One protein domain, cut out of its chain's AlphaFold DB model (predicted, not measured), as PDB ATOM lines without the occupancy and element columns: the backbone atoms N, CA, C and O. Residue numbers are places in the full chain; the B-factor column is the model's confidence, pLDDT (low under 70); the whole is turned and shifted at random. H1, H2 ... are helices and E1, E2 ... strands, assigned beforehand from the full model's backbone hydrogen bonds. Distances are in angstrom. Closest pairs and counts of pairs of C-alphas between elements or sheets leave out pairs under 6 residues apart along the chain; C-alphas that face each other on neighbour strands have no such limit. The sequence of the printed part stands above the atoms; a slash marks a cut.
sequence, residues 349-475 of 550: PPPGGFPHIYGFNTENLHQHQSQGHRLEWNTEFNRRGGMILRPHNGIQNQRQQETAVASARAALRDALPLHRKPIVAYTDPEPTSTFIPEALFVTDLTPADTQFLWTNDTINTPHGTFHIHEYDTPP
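What this domain is: This is residues 349 to 475 of the 550 residues of an uncharacterized protein of Gymnopus luxurians FD-317 M1 (UniProt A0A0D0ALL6). One strongly twisted sheet of five strands curls round a single long helix, H3, and the shorter H4 packs on the same face of the sheet. H2 and the very short H1 only graze the sheet, and a stretch without named elements, residues 349 to 362, leads into H1. The printed part has 127 residues with four named helices and five named strands, in the order H1, H2, E1, H3, E2, E3, H4, E4, E5. The sheet's order is E2, E3, E1, E5, E4, antiparallel throughout, and the class is mixed, helices and strands. The whole is compact, with a radius of gyration of the C-alphas of 13.8 A and spans of 39 by 34 by 27 A.

Where its parts are: In the sheet, E2 is residues 423 to 426, E3 440 to 443, E1 387 to 391, E5 464 to 470 and E4 458 to 461. E5, the longest strand, measures 19.5 A from first to last C-alpha and ends at C-alpha 470 (178.129, 234.406, 91.208). E1 measures 13.3 A. H3, residues 398 to 415, is 25.4 A long and begins at C-alpha 398 (157.072, 238.170, 80.334). H4, residues 447 to 456, is 14.5 A long. H2, residues 371 to 384, is 20.1 A long. H1 is residues 363 to 366, with C-alpha 363 at (174.854, 244.027, 84.104).

How they stand to each other: E2 and E4 are the edge strands. In the hairpin E2 and E3, N 425 and O 441 are 3.0 A apart. Between E3 and E1, N 389 and O 440 are 2.8 A apart; between E1 and E5, N 469 and O 388 are 2.8 A apart. In the hairpin E4 and E5, N 466 and O 459 are 2.8 A apart. E1, H3 and E2 form a split strand-helix-strand unit, with E3 between its two strands, and its crossover is right-handed. The closest C-alphas of H3 and E4 are those of Ala 411 and Thr 461, 5.7 A apart; those of H3 and E2 are Val 405 and Val 424, 6.2 A apart. H3 and H4 are on one face of the sheet and make two layers with it, one of helices and one of strands, and the two helices are near each other, with 5 pairs of C-alphas within 10 A. H4 has a height over the sheet of 9.1 A and runs across the strands, at 69 degrees to E5 on the local plane. H1 and H2 are close but not clearly touching, with C-alphas 366 and 374 at 6.3 A. Every O i to N i+4 pair is within hydrogen-bond range in H2 and H4; H3 has 13 of 14, and H1 is too short for one.

The domain as a whole: The C-alphas farthest apart, of Leu 418 and Thr 432, are 40.4 A apart. The printed part has no cut. The link E2 to E3, residues 427 to 439, is long. The mean pLDDT of the printed part is 75.8; residues 349 to 370, 372 to 373, 427 to 433, 437 and 472 to 475 are under 70.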
ATOM      1  N   PRO A 349     176.535 219.028  80.196       30.77
ATOM      2  CA  PRO A 349     176.196 220.329  79.627       30.77
ATOM      3  C   PRO A 349     176.165 220.221  78.093       30.77
ATOM      4  O   PRO A 349     177.039 219.558  77.522       30.77
ATOM      5  N   PRO A 350     175.141 220.790  77.428       30.89
ATOM      6  CA  PRO A 350     174.908 220.544  76.010       30.89
ATOM      7  C   PRO A 350     176.147 220.936  75.183       30.89
ATOM      8  O   PRO A 350     176.666 222.043  75.354       30.89
ATOM      9  N   PRO A 351     176.652 220.045  74.306       33.88
ATOM     10  CA  PRO A 351     177.845 220.318  73.518       33.88
ATOM     11  C   PRO A 351     177.537 221.417  72.499       33.88
ATOM     12  O   PRO A 351     176.858 221.175  71.502       33.88
ATOM     13  N   GLY A 352     178.019 222.626  72.780       35.03
ATOM     14  CA  GLY A 352     177.742 223.808  71.967       35.03
ATOM     15  C   GLY A 352     178.010 225.146  72.655       35.03
ATOM     16  O   GLY A 352     178.180 226.123  71.950       35.03
ATOM     17  N   GLY A 353     178.105 225.224  73.986       38.34
ATOM     18  CA  GLY A 353     178.210 226.526  74.671       38.34
ATOM     19  C   GLY A 353     176.847 227.217  74.781       38.34
ATOM     20  O   GLY A 353     175.813 226.545  74.726       38.34
ATOM     21  N   PHE A 354     176.819 228.536  74.988       45.69
ATOM     22  CA  PHE A 354     175.565 229.263  75.235       45.69
ATOM     23  C   PHE A 354     175.098 230.064  74.004       45.69
ATOM     24  O   PHE A 354     175.918 230.732  73.381       45.69
ATOM     25  N   PRO A 355     173.794 230.072  73.666       40.62
ATOM     26  CA  PRO A 355     173.300 230.584  72.381       40.62
ATOM     27  C   PRO A 355     173.202 232.117  72.261       40.62
ATOM     28  O   PRO A 355     172.632 232.603  71.282       40.62
ATOM     29  N   HIS A 356     173.656 232.894  73.253       41.53
ATOM     30  CA  HIS A 356     173.456 234.349  73.308       41.53
ATOM     31  C   HIS A 356     174.752 235.119  73.594       41.53
ATOM     32  O   HIS A 356     175.600 234.695  74.383       41.53
ATOM     33  N   ILE A 357     174.847 236.291  72.958       41.34
ATOM     34  CA  ILE A 357     176.018 237.183  72.919       41.34
ATOM     35  C   ILE A 357     176.148 238.074  74.164       41.34
ATOM     36  O   ILE A 357     177.173 238.706  74.375       41.34
ATOM     37  N   TYR A 358     175.124 238.149  75.014       46.19
ATOM     38  CA  TYR A 358     175.182 238.961  76.230       46.19
ATOM     39  C   TYR A 358     175.823 238.155  77.364       46.19
ATOM     40  O   TYR A 358     175.272 237.136  77.788       46.19
ATOM     41  N   GLY A 359     177.009 238.587  77.810       41.94
ATOM     42  CA  GLY A 359     177.880 237.863  78.746       41.94
ATOM     43  C   GLY A 359     177.299 237.642  80.151       41.94
ATOM     44  O   GLY A 359     176.296 238.226  80.550       41.94
ATOM     45  N   PHE A 360     177.934 236.772  80.936       49.50
ATOM     46  CA  PHE A 360     177.376 236.270  82.203       49.50
ATOM     47  C   PHE A 360     177.697 237.171  83.405       49.50
ATOM     48  O   PHE A 360     178.304 236.732  84.378       49.50
ATOM     49  N   ASN A 361     177.308 238.444  83.317       54.25
ATOM     50  CA  ASN A 361     177.541 239.467  84.336       54.25
ATOM     51  C   ASN A 361     176.241 239.921  85.036       54.25
ATOM     52  O   ASN A 361     175.129 239.663  84.568       54.25
ATOM     53  N   THR A 362     176.376 240.642  86.156       55.16
ATOM     54  CA  THR A 362     175.255 241.342  86.815       55.16
ATOM     55  C   THR A 362     174.671 242.464  85.970       55.16
ATOM     56  O   THR A 362     173.548 242.889  86.231       55.16
ATOM     57  N   GLU A 363     175.375 242.952  84.947       58.38
ATOM     58  CA  GLU A 363     174.854 244.027  84.104       58.38
ATOM     59  C   GLU A 363     173.578 243.592  83.390       58.38
ATOM     60  O   GLU A 363     172.617 244.340  83.454       58.38
ATOM     61  N   ASN A 364     173.481 242.366  82.862       57.09
ATOM     62  CA  ASN A 364     172.230 241.838  82.287       57.09
ATOM     63  C   ASN A 364     171.073 241.691  83.297       57.09
ATOM     64  O   ASN A 364     169.905 241.717  82.912       57.09
ATOM     65  N   LEU A 365     171.373 241.545  84.592       61.12
ATOM     66  CA  LEU A 365     170.368 241.539  85.664       61.12
ATOM     67  C   LEU A 365     169.888 242.969  85.988       61.12
ATOM     68  O   LEU A 365     168.725 243.177  86.340       61.12
ATOM     69  N   HIS A 366     170.797 243.937  85.856       63.81
ATOM     70  CA  HIS A 366     170.628 245.355  86.175       63.81
ATOM     71  C   HIS A 366     170.271 246.252  84.983       63.81
ATOM     72  O   HIS A 366     169.938 247.427  85.178       63.81
ATOM     73  N   GLN A 367     170.356 245.737  83.760       64.25
ATOM     74  CA  GLN A 367     170.113 246.488  82.541       64.25
ATOM     75  C   GLN A 367     168.646 246.892  82.510       64.25
ATOM     76  O   GLN A 367     167.753 246.077  82.737       64.25
ATOM     77  N   HIS A 368     168.395 248.176  82.263       63.62
ATOM     78  CA  HIS A 368     167.047 248.740  82.280       63.62
ATOM     79  C   HIS A 368     166.291 248.541  83.616       63.62
ATOM     80  O   HIS A 368     165.062 248.575  83.631       63.62
ATOM     81  N   GLN A 369     167.007 248.360  84.737       69.06
ATOM     82  CA  GLN A 369     166.459 248.507  86.087       69.06
ATOM     83  C   GLN A 369     166.632 249.936  86.607       69.06
ATOM     84  O   GLN A 369     167.669 250.568  86.389       69.06
ATOM     85  N   SER A 370     165.680 250.385  87.426       68.38
ATOM     86  CA  SER A 370     165.837 251.617  88.199       68.38
ATOM     87  C   SER A 370     166.975 251.492  89.219       68.38
ATOM     88  O   SER A 370     167.234 250.418  89.775       68.38
ATOM     89  N   GLN A 371     167.634 252.610  89.537       72.12
ATOM     90  CA  GLN A 371     168.681 252.646  90.569       72.12
ATOM     91  C   GLN A 371     168.164 252.164  91.940       72.12
ATOM     92  O   GLN A 371     168.924 251.575  92.708       72.12
ATOM     93  N   GLY A 372     166.871 252.365  92.227       68.38
ATOM     94  CA  GLY A 372     166.211 251.853  93.430       68.38
ATOM     95  C   GLY A 372     166.161 250.325  93.467       68.38
ATOM     96  O   GLY A 372     166.622 249.735  94.439       68.38
ATOM     97  N   HIS A 373     165.693 249.682  92.389       66.00
ATOM     98  CA  HIS A 373     165.648 248.215  92.305       66.00
ATOM     99  C   HIS A 373     167.059 247.617  92.410       66.00
ATOM    100  O   HIS A 373     167.272 246.666  93.157       66.00
ATOM    101  N   ARG A 374     168.057 248.207  91.732       72.50
ATOM    102  CA  ARG A 374     169.462 247.769  91.842       72.50
ATOM    103  C   ARG A 374     169.986 247.822  93.282       72.50
ATOM    104  O   ARG A 374     170.674 246.902  93.718       72.50
ATOM    105  N   LEU A 375     169.657 248.882  94.023       71.94
ATOM    106  CA  LEU A 375     170.053 249.027  95.425       71.94
ATOM    107  C   LEU A 375     169.348 248.001  96.329       71.94
ATOM    108  O   LEU A 375     169.971 247.488  97.258       71.94
ATOM    109  N   GLU A 376     168.088 247.665  96.046       73.31
ATOM    110  CA  GLU A 376     167.341 246.618  96.756       73.31
ATOM    111  C   GLU A 376     167.947 245.225  96.526       73.31
ATOM    112  O   GLU A 376     168.228 244.525  97.499       73.31
ATOM    113  N   TRP A 377     168.261 244.853  95.278       73.75
ATOM    114  CA  TRP A 377     168.939 243.584  94.970       73.75
ATOM    115  C   TRP A 377     170.321 243.494  95.625       73.75
ATOM    116  O   TRP A 377     170.618 242.495  96.282       73.75
ATOM    117  N   ASN A 378     171.123 244.561  95.561       77.19
ATOM    118  CA  ASN A 378     172.409 244.621  96.261       77.19
ATOM    119  C   ASN A 378     172.239 244.513  97.784       77.19
ATOM    120  O   ASN A 378     173.063 243.888  98.452       77.19
ATOM    121  N   THR A 379     171.173 245.080  98.350       76.50
ATOM    122  CA  THR A 379     170.867 244.962  99.783       76.50
ATOM    123  C   THR A 379     170.471 243.531 100.149       76.50
ATOM    124  O   THR A 379     170.961 243.007 101.148       76.50
ATOM    125  N   GLU A 380     169.641 242.863  99.343       74.69
ATOM    126  CA  GLU A 380     169.207 241.488  99.618       74.69
ATOM    127  C   GLU A 380     170.343 240.472  99.421       74.69
ATOM    128  O   GLU A 380     170.489 239.566 100.245       74.69
ATOM    129  N   PHE A 381     171.210 240.673  98.420       81.44
ATOM    130  CA  PHE A 381     172.456 239.918  98.263       81.44
ATOM    131  C   PHE A 381     173.373 240.078  99.483       81.44
ATOM    132  O   PHE A 381     173.767 239.083 100.084       81.44
ATOM    133  N   ASN A 382     173.654 241.309  99.922       78.06
ATOM    134  CA  ASN A 382     174.478 241.540 101.116       78.06
ATOM    135  C   ASN A 382     173.825 241.013 102.413       78.06
ATOM    136  O   ASN A 382     174.526 240.757 103.392       78.06
ATOM    137  N   ARG A 383     172.496 240.830 102.439       75.31
ATOM    138  CA  ARG A 383     171.749 240.327 103.604       75.31
ATOM    139  C   ARG A 383     171.643 238.801 103.672       75.31
ATOM    140  O   ARG A 383     171.615 238.264 104.779       75.31
ATOM    141  N   ARG A 384     171.530 238.104 102.535       73.12
ATOM    142  CA  ARG A 384     171.299 236.641 102.477       73.12
ATOM    143  C   ARG A 384     172.355 235.846 101.713       73.12
ATOM    144  O   ARG A 384     172.303 234.619 101.727       73.12
ATOM    145  N   GLY A 385     173.265 236.517 101.014       81.75
ATOM    146  CA  GLY A 385     173.926 235.943  99.848       81.75
ATOM    147  C   GLY A 385     172.936 235.701  98.703       81.75
ATOM    148  O   GLY A 385     171.728 235.931  98.815       81.75
ATOM    149  N   GLY A 386     173.453 235.211  97.583       82.69
ATOM    150  CA  GLY A 386     172.642 234.837  96.434       82.69
ATOM    151  C   GLY A 386     173.485 234.437  95.232       82.69
ATOM    152  O   GLY A 386     174.714 234.436  95.291       82.69
ATOM    153  N   MET A 387     172.807 234.084  94.149       87.38
ATOM    154  CA  MET A 387     173.406 233.713  92.868       87.38
ATOM    155  C   MET A 387     172.448 234.028  91.722       87.38
ATOM    156  O   MET A 387     171.251 234.230  91.938       87.38
ATOM    157  N   ILE A 388     172.973 234.038  90.502       86.06
ATOM    158  CA  ILE A 388     172.196 234.233  89.281       86.06
ATOM    159  C   ILE A 388     172.018 232.884  88.581       86.06
ATOM    160  O   ILE A 388     172.985 232.151  88.388       86.06
ATOM    161  N   LEU A 389     170.785 232.571  88.180       88.25
ATOM    162  CA  LEU A 389     170.442 231.450  87.308       88.25
ATOM    163  C   LEU A 389     169.947 231.984  85.958       88.25
ATOM    164  O   LEU A 389     168.943 232.691  85.909       88.25
ATOM    165  N   ARG A 390     170.599 231.600  84.855       84.56
ATOM    166  CA  ARG A 390     170.127 231.885  83.486       84.56
ATOM    167  C   ARG A 390     169.561 230.603  82.859       84.56
ATOM    168  O   ARG A 390     170.282 229.603  82.836       84.56
ATOM    169  N   PRO A 391     168.317 230.575  82.346       85.12
ATOM    170  CA  PRO A 391     167.826 229.444  81.563       85.12
ATOM    171  C   PRO A 391     168.650 229.298  80.277       85.12
ATOM    172  O   PRO A 391     168.942 230.295  79.620       85.12
ATOM    173  N   HIS A 392     168.981 228.068  79.880       79.19
ATOM    174  CA  HIS A 392     169.790 227.805  78.677       79.19
ATOM    175  C   HIS A 392     169.185 228.403  77.390       79.19
ATOM    176  O   HIS A 392     169.913 228.864  76.515       79.19
ATOM    177  N   ASN A 393     167.852 228.451  77.306       76.19
ATOM    178  CA  ASN A 393     167.106 228.948  76.144       76.19
ATOM    179  C   ASN A 393     166.753 230.453  76.235       76.19
ATOM    180  O   ASN A 393     165.918 230.923  75.460       76.19
ATOM    181  N   GLY A 394     167.315 231.189  77.204       76.06
ATOM    182  CA  GLY A 394     166.949 232.580  77.494       76.06
ATOM    183  C   GLY A 394     165.512 232.741  78.017       76.06
ATOM    184  O   GLY A 394     164.872 231.776  78.446       76.06
ATOM    185  N   ILE A 395     164.996 233.976  77.990       78.81
ATOM    186  CA  ILE A 395     163.588 234.294  78.282       78.81
ATOM    187  C   ILE A 395     163.091 235.332  77.268       78.81
ATOM    188  O   ILE A 395     163.526 236.475  77.279       78.81
ATOM    189  N   GLN A 396     162.160 234.947  76.392       77.69
ATOM    190  CA  GLN A 396     161.763 235.749  75.223       77.69
ATOM    191  C   GLN A 396     160.511 236.616  75.446       77.69
ATOM    192  O   GLN A 396     160.126 237.377  74.562       77.69
ATOM    193  N   ASN A 397     159.807 236.466  76.574       81.25
ATOM    194  CA  ASN A 397     158.637 237.279  76.931       81.25
ATOM    195  C   ASN A 397     158.274 237.152  78.420       81.25
ATOM    196  O   ASN A 397     158.629 236.182  79.086       81.25
ATOM    197  N   GLN A 398     157.485 238.101  78.926       77.44
ATOM    198  CA  GLN A 398     157.072 238.170  80.334       77.44
ATOM    199  C   GLN A 398     156.312 236.915  80.825       77.44
ATOM    200  O   GLN A 398     156.516 236.467  81.948       77.44
ATOM    201  N   ARG A 399     155.507 236.260  79.971       81.88
ATOM    202  CA  ARG A 399     154.835 234.985  80.316       81.88
ATOM    203  C   ARG A 399     155.841 233.839  80.517       81.88
ATOM    204  O   ARG A 399     155.628 232.946  81.341       81.88
ATOM    205  N   GLN A 400     156.956 233.861  79.788       83.50
ATOM    206  CA  GLN A 400     158.066 232.943  80.025       83.50
ATOM    207  C   GLN A 400     158.853 233.281  81.303       83.50
ATOM    208  O   GLN A 400     159.404 232.350  81.871       83.50
ATOM    209  N   GLN A 401     158.861 234.518  81.825       82.19
ATOM    210  CA  GLN A 401     159.525 234.829  83.109       82.19
ATOM    211  C   GLN A 401     158.864 234.098  84.290       82.19
ATOM    212  O   GLN A 401     159.552 233.431  85.062       82.19
ATOM    213  N   GLU A 402     157.531 234.138  84.399       85.00
ATOM    214  CA  GLU A 402     156.791 233.377  85.423       85.00
ATOM    215  C   GLU A 402     157.052 231.865  85.301       85.00
ATOM    216  O   GLU A 402     157.306 231.172  86.292       85.00
ATOM    217  N   THR A 403     157.048 231.366  84.061       89.50
ATOM    218  CA  THR A 403     157.308 229.957  83.731       89.50
ATOM    219  C   THR A 403     158.746 229.554  84.079       89.50
ATOM    220  O   THR A 403     158.961 228.492  84.664       89.50
ATOM    221  N   ALA A 404     159.729 230.411  83.792       88.06
ATOM    222  CA  ALA A 404     161.139 230.204  84.103       88.06
ATOM    223  C   ALA A 404     161.390 230.229  85.614       88.06
ATOM    224  O   ALA A 404     162.121 229.384  86.114       88.06
ATOM    225  N   VAL A 405     160.726 231.111  86.371       89.00
ATOM    226  CA  VAL A 405     160.781 231.107  87.843       89.00
ATOM    227  C   VAL A 405     160.163 229.833  88.429       89.00
ATOM    228  O   VAL A 405     160.716 229.262  89.371       89.00
ATOM    229  N   ALA A 406     159.041 229.349  87.888       90.75
ATOM    230  CA  ALA A 406     158.437 228.088  88.324       90.75
ATOM    231  C   ALA A 406     159.340 226.877  88.013       90.75
ATOM    232  O   ALA A 406     159.570 226.039  88.887       90.75
ATOM    233  N   SER A 407     159.898 226.830  86.799       91.75
ATOM    234  CA  SER A 407     160.865 225.825  86.344       91.75
ATOM    235  C   SER A 407     162.150 225.844  87.184       91.75
ATOM    236  O   SER A 407     162.534 224.806  87.716       91.75
ATOM    237  N   ALA A 408     162.753 227.012  87.424       91.81
ATOM    238  CA  ALA A 408     163.961 227.170  88.233       91.81
ATOM    239  C   ALA A 408     163.752 226.736  89.690       91.81
ATOM    240  O   ALA A 408     164.596 226.046  90.256       91.81
ATOM    241  N   ARG A 409     162.606 227.076  90.302       92.44
ATOM    242  CA  ARG A 409     162.246 226.602  91.654       92.44
ATOM    243  C   ARG A 409     162.114 225.080  91.719       92.44
ATOM    244  O   ARG A 409     162.393 224.508  92.769       92.44
ATOM    245  N   ALA A 410     161.683 224.432  90.637       91.69
ATOM    246  CA  ALA A 410     161.598 222.979  90.552       91.69
ATOM    247  C   ALA A 410     162.981 222.346  90.294       91.69
ATOM    248  O   ALA A 410     163.386 221.463  91.041       91.69
ATOM    249  N   ALA A 411     163.761 222.877  89.350       93.19
ATOM    250  CA  ALA A 411     165.131 222.447  89.062       93.19
ATOM    251  C   ALA A 411     166.062 222.564  90.288       93.19
ATOM    252  O   ALA A 411     166.804 221.636  90.606       93.19
ATOM    253  N   LEU A 412     165.973 223.666  91.042       93.56
ATOM    254  CA  LEU A 412     166.686 223.838  92.313       93.56
ATOM    255  C   LEU A 412     166.231 222.844  93.386       93.56
ATOM    256  O   LEU A 412     167.033 222.464  94.230       93.56
ATOM    257  N   ARG A 413     164.967 222.410  93.371       93.31
ATOM    258  CA  ARG A 413     164.444 221.415  94.319       93.31
ATOM    259  C   ARG A 413     164.937 220.005  94.000       93.31
ATOM    260  O   ARG A 413     165.207 219.247  94.928       93.31
ATOM    261  N   ASP A 414     165.077 219.681  92.718       91.06
ATOM    262  CA  ASP A 414     165.670 218.425  92.250       91.06
ATOM    263  C   ASP A 414     167.177 218.380  92.555       91.06
ATOM    264  O   ASP A 414     167.685 217.357  93.015       91.06
ATOM    265  N   ALA A 415     167.885 219.498  92.352       92.31
ATOM    266  CA  ALA A 415     169.315 219.628  92.643       92.31
ATOM    267  C   ALA A 415     169.629 219.687  94.152       92.31
ATOM    268  O   ALA A 415     170.650 219.161  94.590       92.31
ATOM    269  N   LEU A 416     168.756 220.313  94.950       94.00
ATOM    270  CA  LEU A 416     168.920 220.521  96.392       94.00
ATOM    271  C   LEU A 416     167.728 219.943  97.189       94.00
ATOM    272  O   LEU A 416     167.010 220.687  97.863       94.00
ATOM    273  N   PRO A 417     167.503 218.615  97.193       88.44
ATOM    274  CA  PRO A 417     166.304 218.003  97.784       88.44
ATOM    275  C   PRO A 417     166.198 218.144  99.315       88.44
ATOM    276  O   PRO A 417     165.139 217.893  99.891       88.44
ATOM    277  N   LEU A 418     167.284 218.543  99.989       90.06
ATOM    278  CA  LEU A 418     167.305 218.854 101.424       90.06
ATOM    279  C   LEU A 418     167.045 220.342 101.720       90.06
ATOM    280  O   LEU A 418     166.698 220.689 102.854       90.06
ATOM    281  N   HIS A 419     167.195 221.215 100.720       88.94
ATOM    282  CA  HIS A 419     167.015 222.649 100.872       88.94
ATOM    283  C   HIS A 419     165.519 222.996 100.931       88.94
ATOM    284  O   HIS A 419     164.715 222.557 100.107       88.94
ATOM    285  N   ARG A 420     165.103 223.774 101.939       74.50
ATOM    286  CA  ARG A 420     163.676 223.862 102.294       74.50
ATOM    287  C   ARG A 420     162.844 224.789 101.415       74.50
ATOM    288  O   ARG A 420     161.674 224.464 101.202       74.50
ATOM    289  N   LYS A 421     163.385 225.918 100.943       82.94
ATOM    290  CA  LYS A 421     162.677 226.835 100.035       82.94
ATOM    291  C   LYS A 421     163.640 227.866  99.413       82.94
ATOM    292  O   LYS A 421     163.786 228.937  99.990       82.94
ATOM    293  N   PRO A 422     164.231 227.606  98.232       86.31
ATOM    294  CA  PRO A 422     165.020 228.632  97.564       86.31
ATOM    295  C   PRO A 422     164.075 229.745  97.092       86.31
ATOM    296  O   PRO A 422     163.014 229.473  96.513       86.31
ATOM    297  N   ILE A 423     164.430 231.001  97.348       85.75
ATOM    298  CA  ILE A 423     163.688 232.149  96.825       85.75
ATOM    299  C   ILE A 423     164.252 232.442  95.440       85.75
ATOM    300  O   ILE A 423     165.418 232.784  95.319       85.75
ATOM    301  N   VAL A 424     163.426 232.306  94.403       87.44
ATOM    302  CA  VAL A 424     163.776 232.648  93.013       87.44
ATOM    303  C   VAL A 424     162.870 233.780  92.552       87.44
ATOM    304  O   VAL A 424     161.650 233.664  92.718       87.44
ATOM    305  N   ALA A 425     163.438 234.816  91.946       83.00
ATOM    306  CA  ALA A 425     162.719 235.922  91.320       83.00
ATOM    307  C   ALA A 425     163.383 236.311  89.989       83.00
ATOM    308  O   ALA A 425     164.589 236.144  89.827       83.00
ATOM    309  N   TYR A 426     162.599 236.825  89.042       77.00
ATOM    310  CA  TYR A 426     163.128 237.607  87.921       77.00
ATOM    311  C   TYR A 426     163.265 239.073  88.367       77.00
ATOM    312  O   TYR A 426     162.691 239.467  89.384       77.00
ATOM    313  N   THR A 427     164.011 239.889  87.625       66.69
ATOM    314  CA  THR A 427     164.066 241.333  87.870       66.69
ATOM    315  C   THR A 427     162.931 242.065  87.161       66.69
ATOM    316  O   THR A 427     162.722 241.878  85.966       66.69
ATOM    317  N   ASP A 428     162.200 242.923  87.878       66.31
ATOM    318  CA  ASP A 428     161.256 243.845  87.240       66.31
ATOM    319  C   ASP A 428     162.042 244.923  86.460       66.31
ATOM    320  O   ASP A 428     162.825 245.664  87.083       66.31
ATOM    321  N   PRO A 429     161.875 245.018  85.123       65.75
ATOM    322  CA  PRO A 429     162.444 246.101  84.328       65.75
ATOM    323  C   PRO A 429     161.696 247.415  84.606       65.75
ATOM    324  O   PRO A 429     160.593 247.419  85.156       65.75
ATOM    325  N   GLU A 430     162.268 248.557  84.218       68.19
ATOM    326  CA  GLU A 430     161.534 249.825  84.291       68.19
ATOM    327  C   GLU A 430     160.258 249.788  83.420       68.19
ATOM    328  O   GLU A 430     160.295 249.221  82.327       68.19
ATOM    329  N   PRO A 431     159.140 250.429  83.830       65.75
ATOM    330  CA  PRO A 431     157.858 250.366  83.104       65.75
ATOM    331  C   PRO A 431     157.877 250.899  81.660       65.75
ATOM    332  O   PRO A 431     156.915 250.723  80.917       65.75
ATOM    333  N   THR A 432     158.943 251.602  81.282       69.62
ATOM    334  CA  THR A 432     159.223 252.151  79.949       69.62
ATOM    335  C   THR A 432     160.076 251.225  79.077       69.62
ATOM    336  O   THR A 432     160.257 251.508  77.893       69.62
ATOM    337  N   SER A 433     160.623 250.149  79.643       67.88
ATOM    338  CA  SER A 433     161.553 249.245  78.976       67.88
ATOM    339  C   SER A 433     160.840 248.078  78.297       67.88
ATOM    340  O   SER A 433     159.947 247.450  78.863       67.88
ATOM    341  N   THR A 434     161.291 247.738  77.091       70.19
ATOM    342  CA  THR A 434     160.932 246.496  76.391       70.19
ATOM    343  C   THR A 434     161.912 245.350  76.671       70.19
ATOM    344  O   THR A 434     161.707 244.245  76.172       70.19
ATOM    345  N   PHE A 435     162.976 245.594  77.446       71.56
ATOM    346  CA  PHE A 435     163.956 244.577  77.820       71.56
ATOM    347  C   PHE A 435     163.345 243.562  78.789       71.56
ATOM    348  O   PHE A 435     162.789 243.926  79.827       71.56
ATOM    349  N   ILE A 436     163.481 242.281  78.454       71.12
ATOM    350  CA  ILE A 436     163.050 241.154  79.279       71.12
ATOM    351  C   ILE A 436     164.318 240.548  79.886       71.12
ATOM    352  O   ILE A 436     165.065 239.896  79.158       71.12
ATOM    353  N   PRO A 437     164.601 240.751  81.186       68.62
ATOM    354  CA  PRO A 437     165.780 240.156  81.794       68.62
ATOM    355  C   PRO A 437     165.694 238.628  81.766       68.62
ATOM    356  O   PRO A 437     164.754 238.022  82.288       68.62
ATOM    357  N   GLU A 438     166.708 238.019  81.148       75.81
ATOM    358  CA  GLU A 438     166.894 236.567  81.030       75.81
ATOM    359  C   GLU A 438     167.402 235.918  82.328       75.81
ATOM    360  O   GLU A 438     167.378 234.696  82.477       75.81
ATOM    361  N   ALA A 439     167.918 236.732  83.247       80.75
ATOM    362  CA  ALA A 439     168.553 236.303  84.481       80.75
ATOM    363  C   ALA A 439     167.545 236.246  85.641       80.75
ATOM    364  O   ALA A 439     166.779 237.181  85.876       80.75
ATOM    365  N   LEU A 440     167.581 235.151  86.401       86.12
ATOM    366  CA  LEU A 440     166.827 234.973  87.639       86.12
ATOM    367  C   LEU A 440     167.779 235.106  88.829       86.12
ATOM    368  O   LEU A 440     168.829 234.466  88.849       86.12
ATOM    369  N   PHE A 441     167.411 235.880  89.844       85.56
ATOM    370  CA  PHE A 441     168.169 235.953  91.091       85.56
ATOM    371  C   PHE A 441     167.625 234.956  92.119       85.56
ATOM    372  O   PHE A 441     166.409 234.763  92.244       85.56
ATOM    373  N   VAL A 442     168.538 234.304  92.843       89.88
ATOM    374  CA  VAL A 442     168.232 233.225  93.788       89.88
ATOM    375  C   VAL A 442     168.870 233.489  95.148       89.88
ATOM    376  O   VAL A 442     170.079 233.690  95.237       89.88
ATOM    377  N   THR A 443     168.062 233.447  96.210       87.12
ATOM    378  CA  THR A 443     168.467 233.692  97.606       87.12
ATOM    379  C   THR A 443     167.885 232.650  98.574       87.12
ATOM    380  O   THR A 443     167.204 231.704  98.170       87.12
ATOM    381  N   ASP A 444     168.178 232.818  99.870       86.19
ATOM    382  CA  ASP A 444     167.808 231.924 100.987       86.19
ATOM    383  C   ASP A 444     168.538 230.562 101.003       86.19
ATOM    384  O   ASP A 444     168.301 229.745 101.890       86.19
ATOM    385  N   LEU A 445     169.473 230.338 100.069       87.56
ATOM    386  CA  LEU A 445     170.363 229.171 100.000       87.56
ATOM    387  C   LEU A 445     171.324 229.104 101.202       87.56
ATOM    388  O   LEU A 445     171.795 230.132 101.686       87.56
ATOM    389  N   THR A 446     171.673 227.898 101.669       89.62
ATOM    390  CA  THR A 446     172.746 227.762 102.671       89.62
ATOM    391  C   THR A 446     174.122 227.814 101.997       89.62
ATOM    392  O   THR A 446     174.237 227.415 100.840       89.62
ATOM    393  N   PRO A 447     175.207 228.205 102.698       87.38
ATOM    394  CA  PRO A 447     176.549 228.234 102.104       87.38
ATOM    395  C   PRO A 447     177.012 226.895 101.507       87.38
ATOM    396  O   PRO A 447     177.785 226.889 100.555       87.38
ATOM    397  N   ALA A 448     176.522 225.763 102.029       88.12
ATOM    398  CA  ALA A 448     176.807 224.439 101.478       88.12
ATOM    399  C   ALA A 448     176.039 224.170 100.170       88.12
ATOM    400  O   ALA A 448     176.616 223.616  99.237       88.12
ATOM    401  N   ASP A 449     174.777 224.602 100.083       91.00
ATOM    402  CA  ASP A 449     173.979 224.531  98.850       91.00
ATOM    403  C   ASP A 449     174.587 225.434  97.766       91.00
ATOM    404  O   ASP A 449     174.771 225.010  96.628       91.00
ATOM    405  N   THR A 450     174.956 226.664  98.139       87.44
ATOM    406  CA  THR A 450     175.613 227.643  97.267       87.44
ATOM    407  C   THR A 450     176.930 227.099  96.715       87.44
ATOM    408  O   THR A 450     177.134 227.104  95.503       87.44
ATOM    409  N   GLN A 451     177.787 226.543  97.580       86.06
ATOM    410  CA  GLN A 451     179.042 225.917  97.164       86.06
ATOM    411  C   GLN A 451     178.809 224.700  96.256       86.06
ATOM    412  O   GLN A 451     179.523 224.552  95.269       86.06
ATOM    413  N   PHE A 452     177.820 223.848  96.552       88.62
ATOM    414  CA  PHE A 452     177.472 222.708  95.697       88.62
ATOM    415  C   PHE A 452     177.031 223.164  94.302       88.62
ATOM    416  O   PHE A 452     177.507 222.628  93.304       88.62
ATOM    417  N   LEU A 453     176.162 224.171  94.220       89.12
ATOM    418  CA  LEU A 453     175.696 224.722  92.951       89.12
ATOM    419  C   LEU A 453     176.860 225.317  92.138       89.12
ATOM    420  O   LEU A 453     177.053 224.917  90.991       89.12
ATOM    421  N   TRP A 454     177.711 226.158  92.735       83.56
ATOM    422  CA  TRP A 454     178.910 226.681  92.061       83.56
ATOM    423  C   TRP A 454     179.922 225.605  91.646       83.56
ATOM    424  O   TRP A 454     180.646 225.800  90.680       83.56
ATOM    425  N   THR A 455     179.986 224.463  92.335       79.81
ATOM    426  CA  THR A 455     180.854 223.340  91.932       79.81
ATOM    427  C   THR A 455     180.345 222.610  90.680       79.81
ATOM    428  O   THR A 455     181.124 221.903  90.044       79.81
ATOM    429  N   ASN A 456     179.074 222.776  90.296       76.88
ATOM    430  CA  ASN A 456     178.497 222.122  89.117       76.88
ATOM    431  C   ASN A 456     178.412 223.026  87.867       76.88
ATOM    432  O   ASN A 456     178.177 222.493  86.785       76.88
ATOM    433  N   ASP A 457     178.557 224.357  87.992       76.56
ATOM    434  CA  ASP A 457     178.307 225.415  86.976       76.56
ATOM    435  C   ASP A 457     176.896 225.417  86.321       76.56
ATOM    436  O   ASP A 457     176.439 226.437  85.805       76.56
ATOM    437  N   THR A 458     176.186 224.287  86.267       82.88
ATOM    438  CA  THR A 458     174.923 224.101  85.538       82.88
ATOM    439  C   THR A 458     174.021 223.083  86.238       82.88
ATOM    440  O   THR A 458     174.437 221.973  86.557       82.88
ATOM    441  N   ILE A 459     172.751 223.443  86.424       90.12
ATOM    442  CA  ILE A 459     171.668 222.536  86.812       90.12
ATOM    443  C   ILE A 459     171.047 221.976  85.531       90.12
ATOM    444  O   ILE A 459     170.558 222.749  84.713       90.12
ATOM    445  N   ASN A 460     171.021 220.654  85.357       88.31
ATOM    446  CA  ASN A 460     170.330 219.998  84.244       88.31
ATOM    447  C   ASN A 460     169.299 219.006  84.802       88.31
ATOM    448  O   ASN A 460     169.665 218.036  85.466       88.31
ATOM    449  N   THR A 461     168.009 219.295  84.610       91.12
ATOM    450  CA  THR A 461     166.885 218.589  85.255       91.12
ATOM    451  C   THR A 461     165.711 218.407  84.290       91.12
ATOM    452  O   THR A 461     165.608 219.159  83.320       91.12
ATOM    453  N   PRO A 462     164.751 217.500  84.573       91.38
ATOM    454  CA  PRO A 462     163.514 217.379  83.791       91.38
ATOM    455  C   PRO A 462     162.682 218.670  83.722       91.38
ATOM    456  O   PRO A 462     161.820 218.800  82.855       91.38
ATOM    457  N   HIS A 463     162.922 219.618  84.633       90.00
ATOM    458  CA  HIS A 463     162.263 220.919  84.656       90.00
ATOM    459  C   HIS A 463     162.969 221.991  83.816       90.00
ATOM    460  O   HIS A 463     162.318 222.970  83.452       90.00
ATOM    461  N   GLY A 464     164.250 221.812  83.481       86.06
ATOM    462  CA  GLY A 464     165.024 222.719  82.634       86.06
ATOM    463  C   GLY A 464     166.536 222.662  82.880       86.06
ATOM    464  O   GLY A 464     167.007 222.087  83.869       86.06
ATOM    465  N   THR A 465     167.279 223.312  81.981       84.88
ATOM    466  CA  THR A 465     168.726 223.547  82.096       84.88
ATOM    467  C   THR A 465     168.978 225.001  82.488       84.88
ATOM    468  O   THR A 465     168.512 225.914  81.802       84.88
ATOM    469  N   PHE A 466     169.723 225.215  83.572       88.00
ATOM    470  CA  PHE A 466     170.051 226.531  84.123       88.00
ATOM    471  C   PHE A 466     171.547 226.648  84.388       88.00
ATOM    472  O   PHE A 466     172.126 225.774  85.030       88.00
ATOM    473  N   HIS A 467     172.160 227.742  83.955       84.25
ATOM    474  CA  HIS A 467     173.560 228.057  84.233       84.25
ATOM    475  C   HIS A 467     173.658 228.946  85.473       84.25
ATOM    476  O   HIS A 467     172.801 229.810  85.677       84.25
ATOM    477  N   ILE A 468     174.648 228.681  86.326       86.56
ATOM    478  CA  ILE A 468     174.783 229.268  87.662       86.56
ATOM    479  C   ILE A 468     175.961 230.237  87.661       86.56
ATOM    480  O   ILE A 468     177.074 229.867  87.292       86.56
ATOM    481  N   HIS A 469     175.733 231.455  88.144       79.94
ATOM    482  CA  HIS A 469     176.742 232.508  88.200       79.94
ATOM    483  C   HIS A 469     176.770 233.155  89.587       79.94
ATOM    484  O   HIS A 469     175.757 233.227  90.290       79.94
ATOM    485  N   GLU A 470     177.952 233.595  90.005       81.06
ATOM    486  CA  GLU A 470     178.129 234.406  91.208       81.06
ATOM    487  C   GLU A 470     177.465 235.781  90.991       81.06
ATOM    488  O   GLU A 470     177.321 236.251  89.861       81.06
ATOM    489  N   TYR A 471     176.961 236.395  92.061       75.38
ATOM    490  CA  TYR A 471     176.347 237.720  91.974       75.38
ATOM    491  C   TYR A 471     177.422 238.792  92.174       75.38
ATOM    492  O   TYR A 471     178.261 238.685  93.063       75.38
ATOM    493  N   ASP A 472     177.366 239.822  91.338       69.31
ATOM    494  CA  ASP A 472     178.315 240.936  91.236       69.31
ATOM    495  C   ASP A 472     179.772 240.551  90.923       69.31
ATOM    496  O   ASP A 472     180.707 241.301  91.201       69.31
ATOM    497  N   THR A 473     179.982 239.404  90.264       62.66
ATOM    498  CA  THR A 473     181.254 239.156  89.572       62.66
ATOM    499  C   THR A 473     181.444 240.147  88.421       62.66
ATOM    500  O   THR A 473     180.524 240.310  87.611       62.66
ATOM    501  N   PRO A 474     182.642 240.753  88.282       56.50
ATOM    502  CA  PRO A 474     182.973 241.557  87.110       56.50
ATOM    503  C   PRO A 474     182.878 240.706  85.832       56.50
ATOM    504  O   PRO A 474     183.021 239.477  85.908       56.50
ATOM    505  N   PRO A 475     182.655 241.324  84.656       53.56
ATOM    506  CA  PRO A 475     182.591 240.594  83.396       53.56
ATOM    507  C   PRO A 475     183.865 239.767  83.202       53.56
ATOM    508  O   PRO A 475     184.976 240.289  83.109       53.56
TER     509      PRO A 475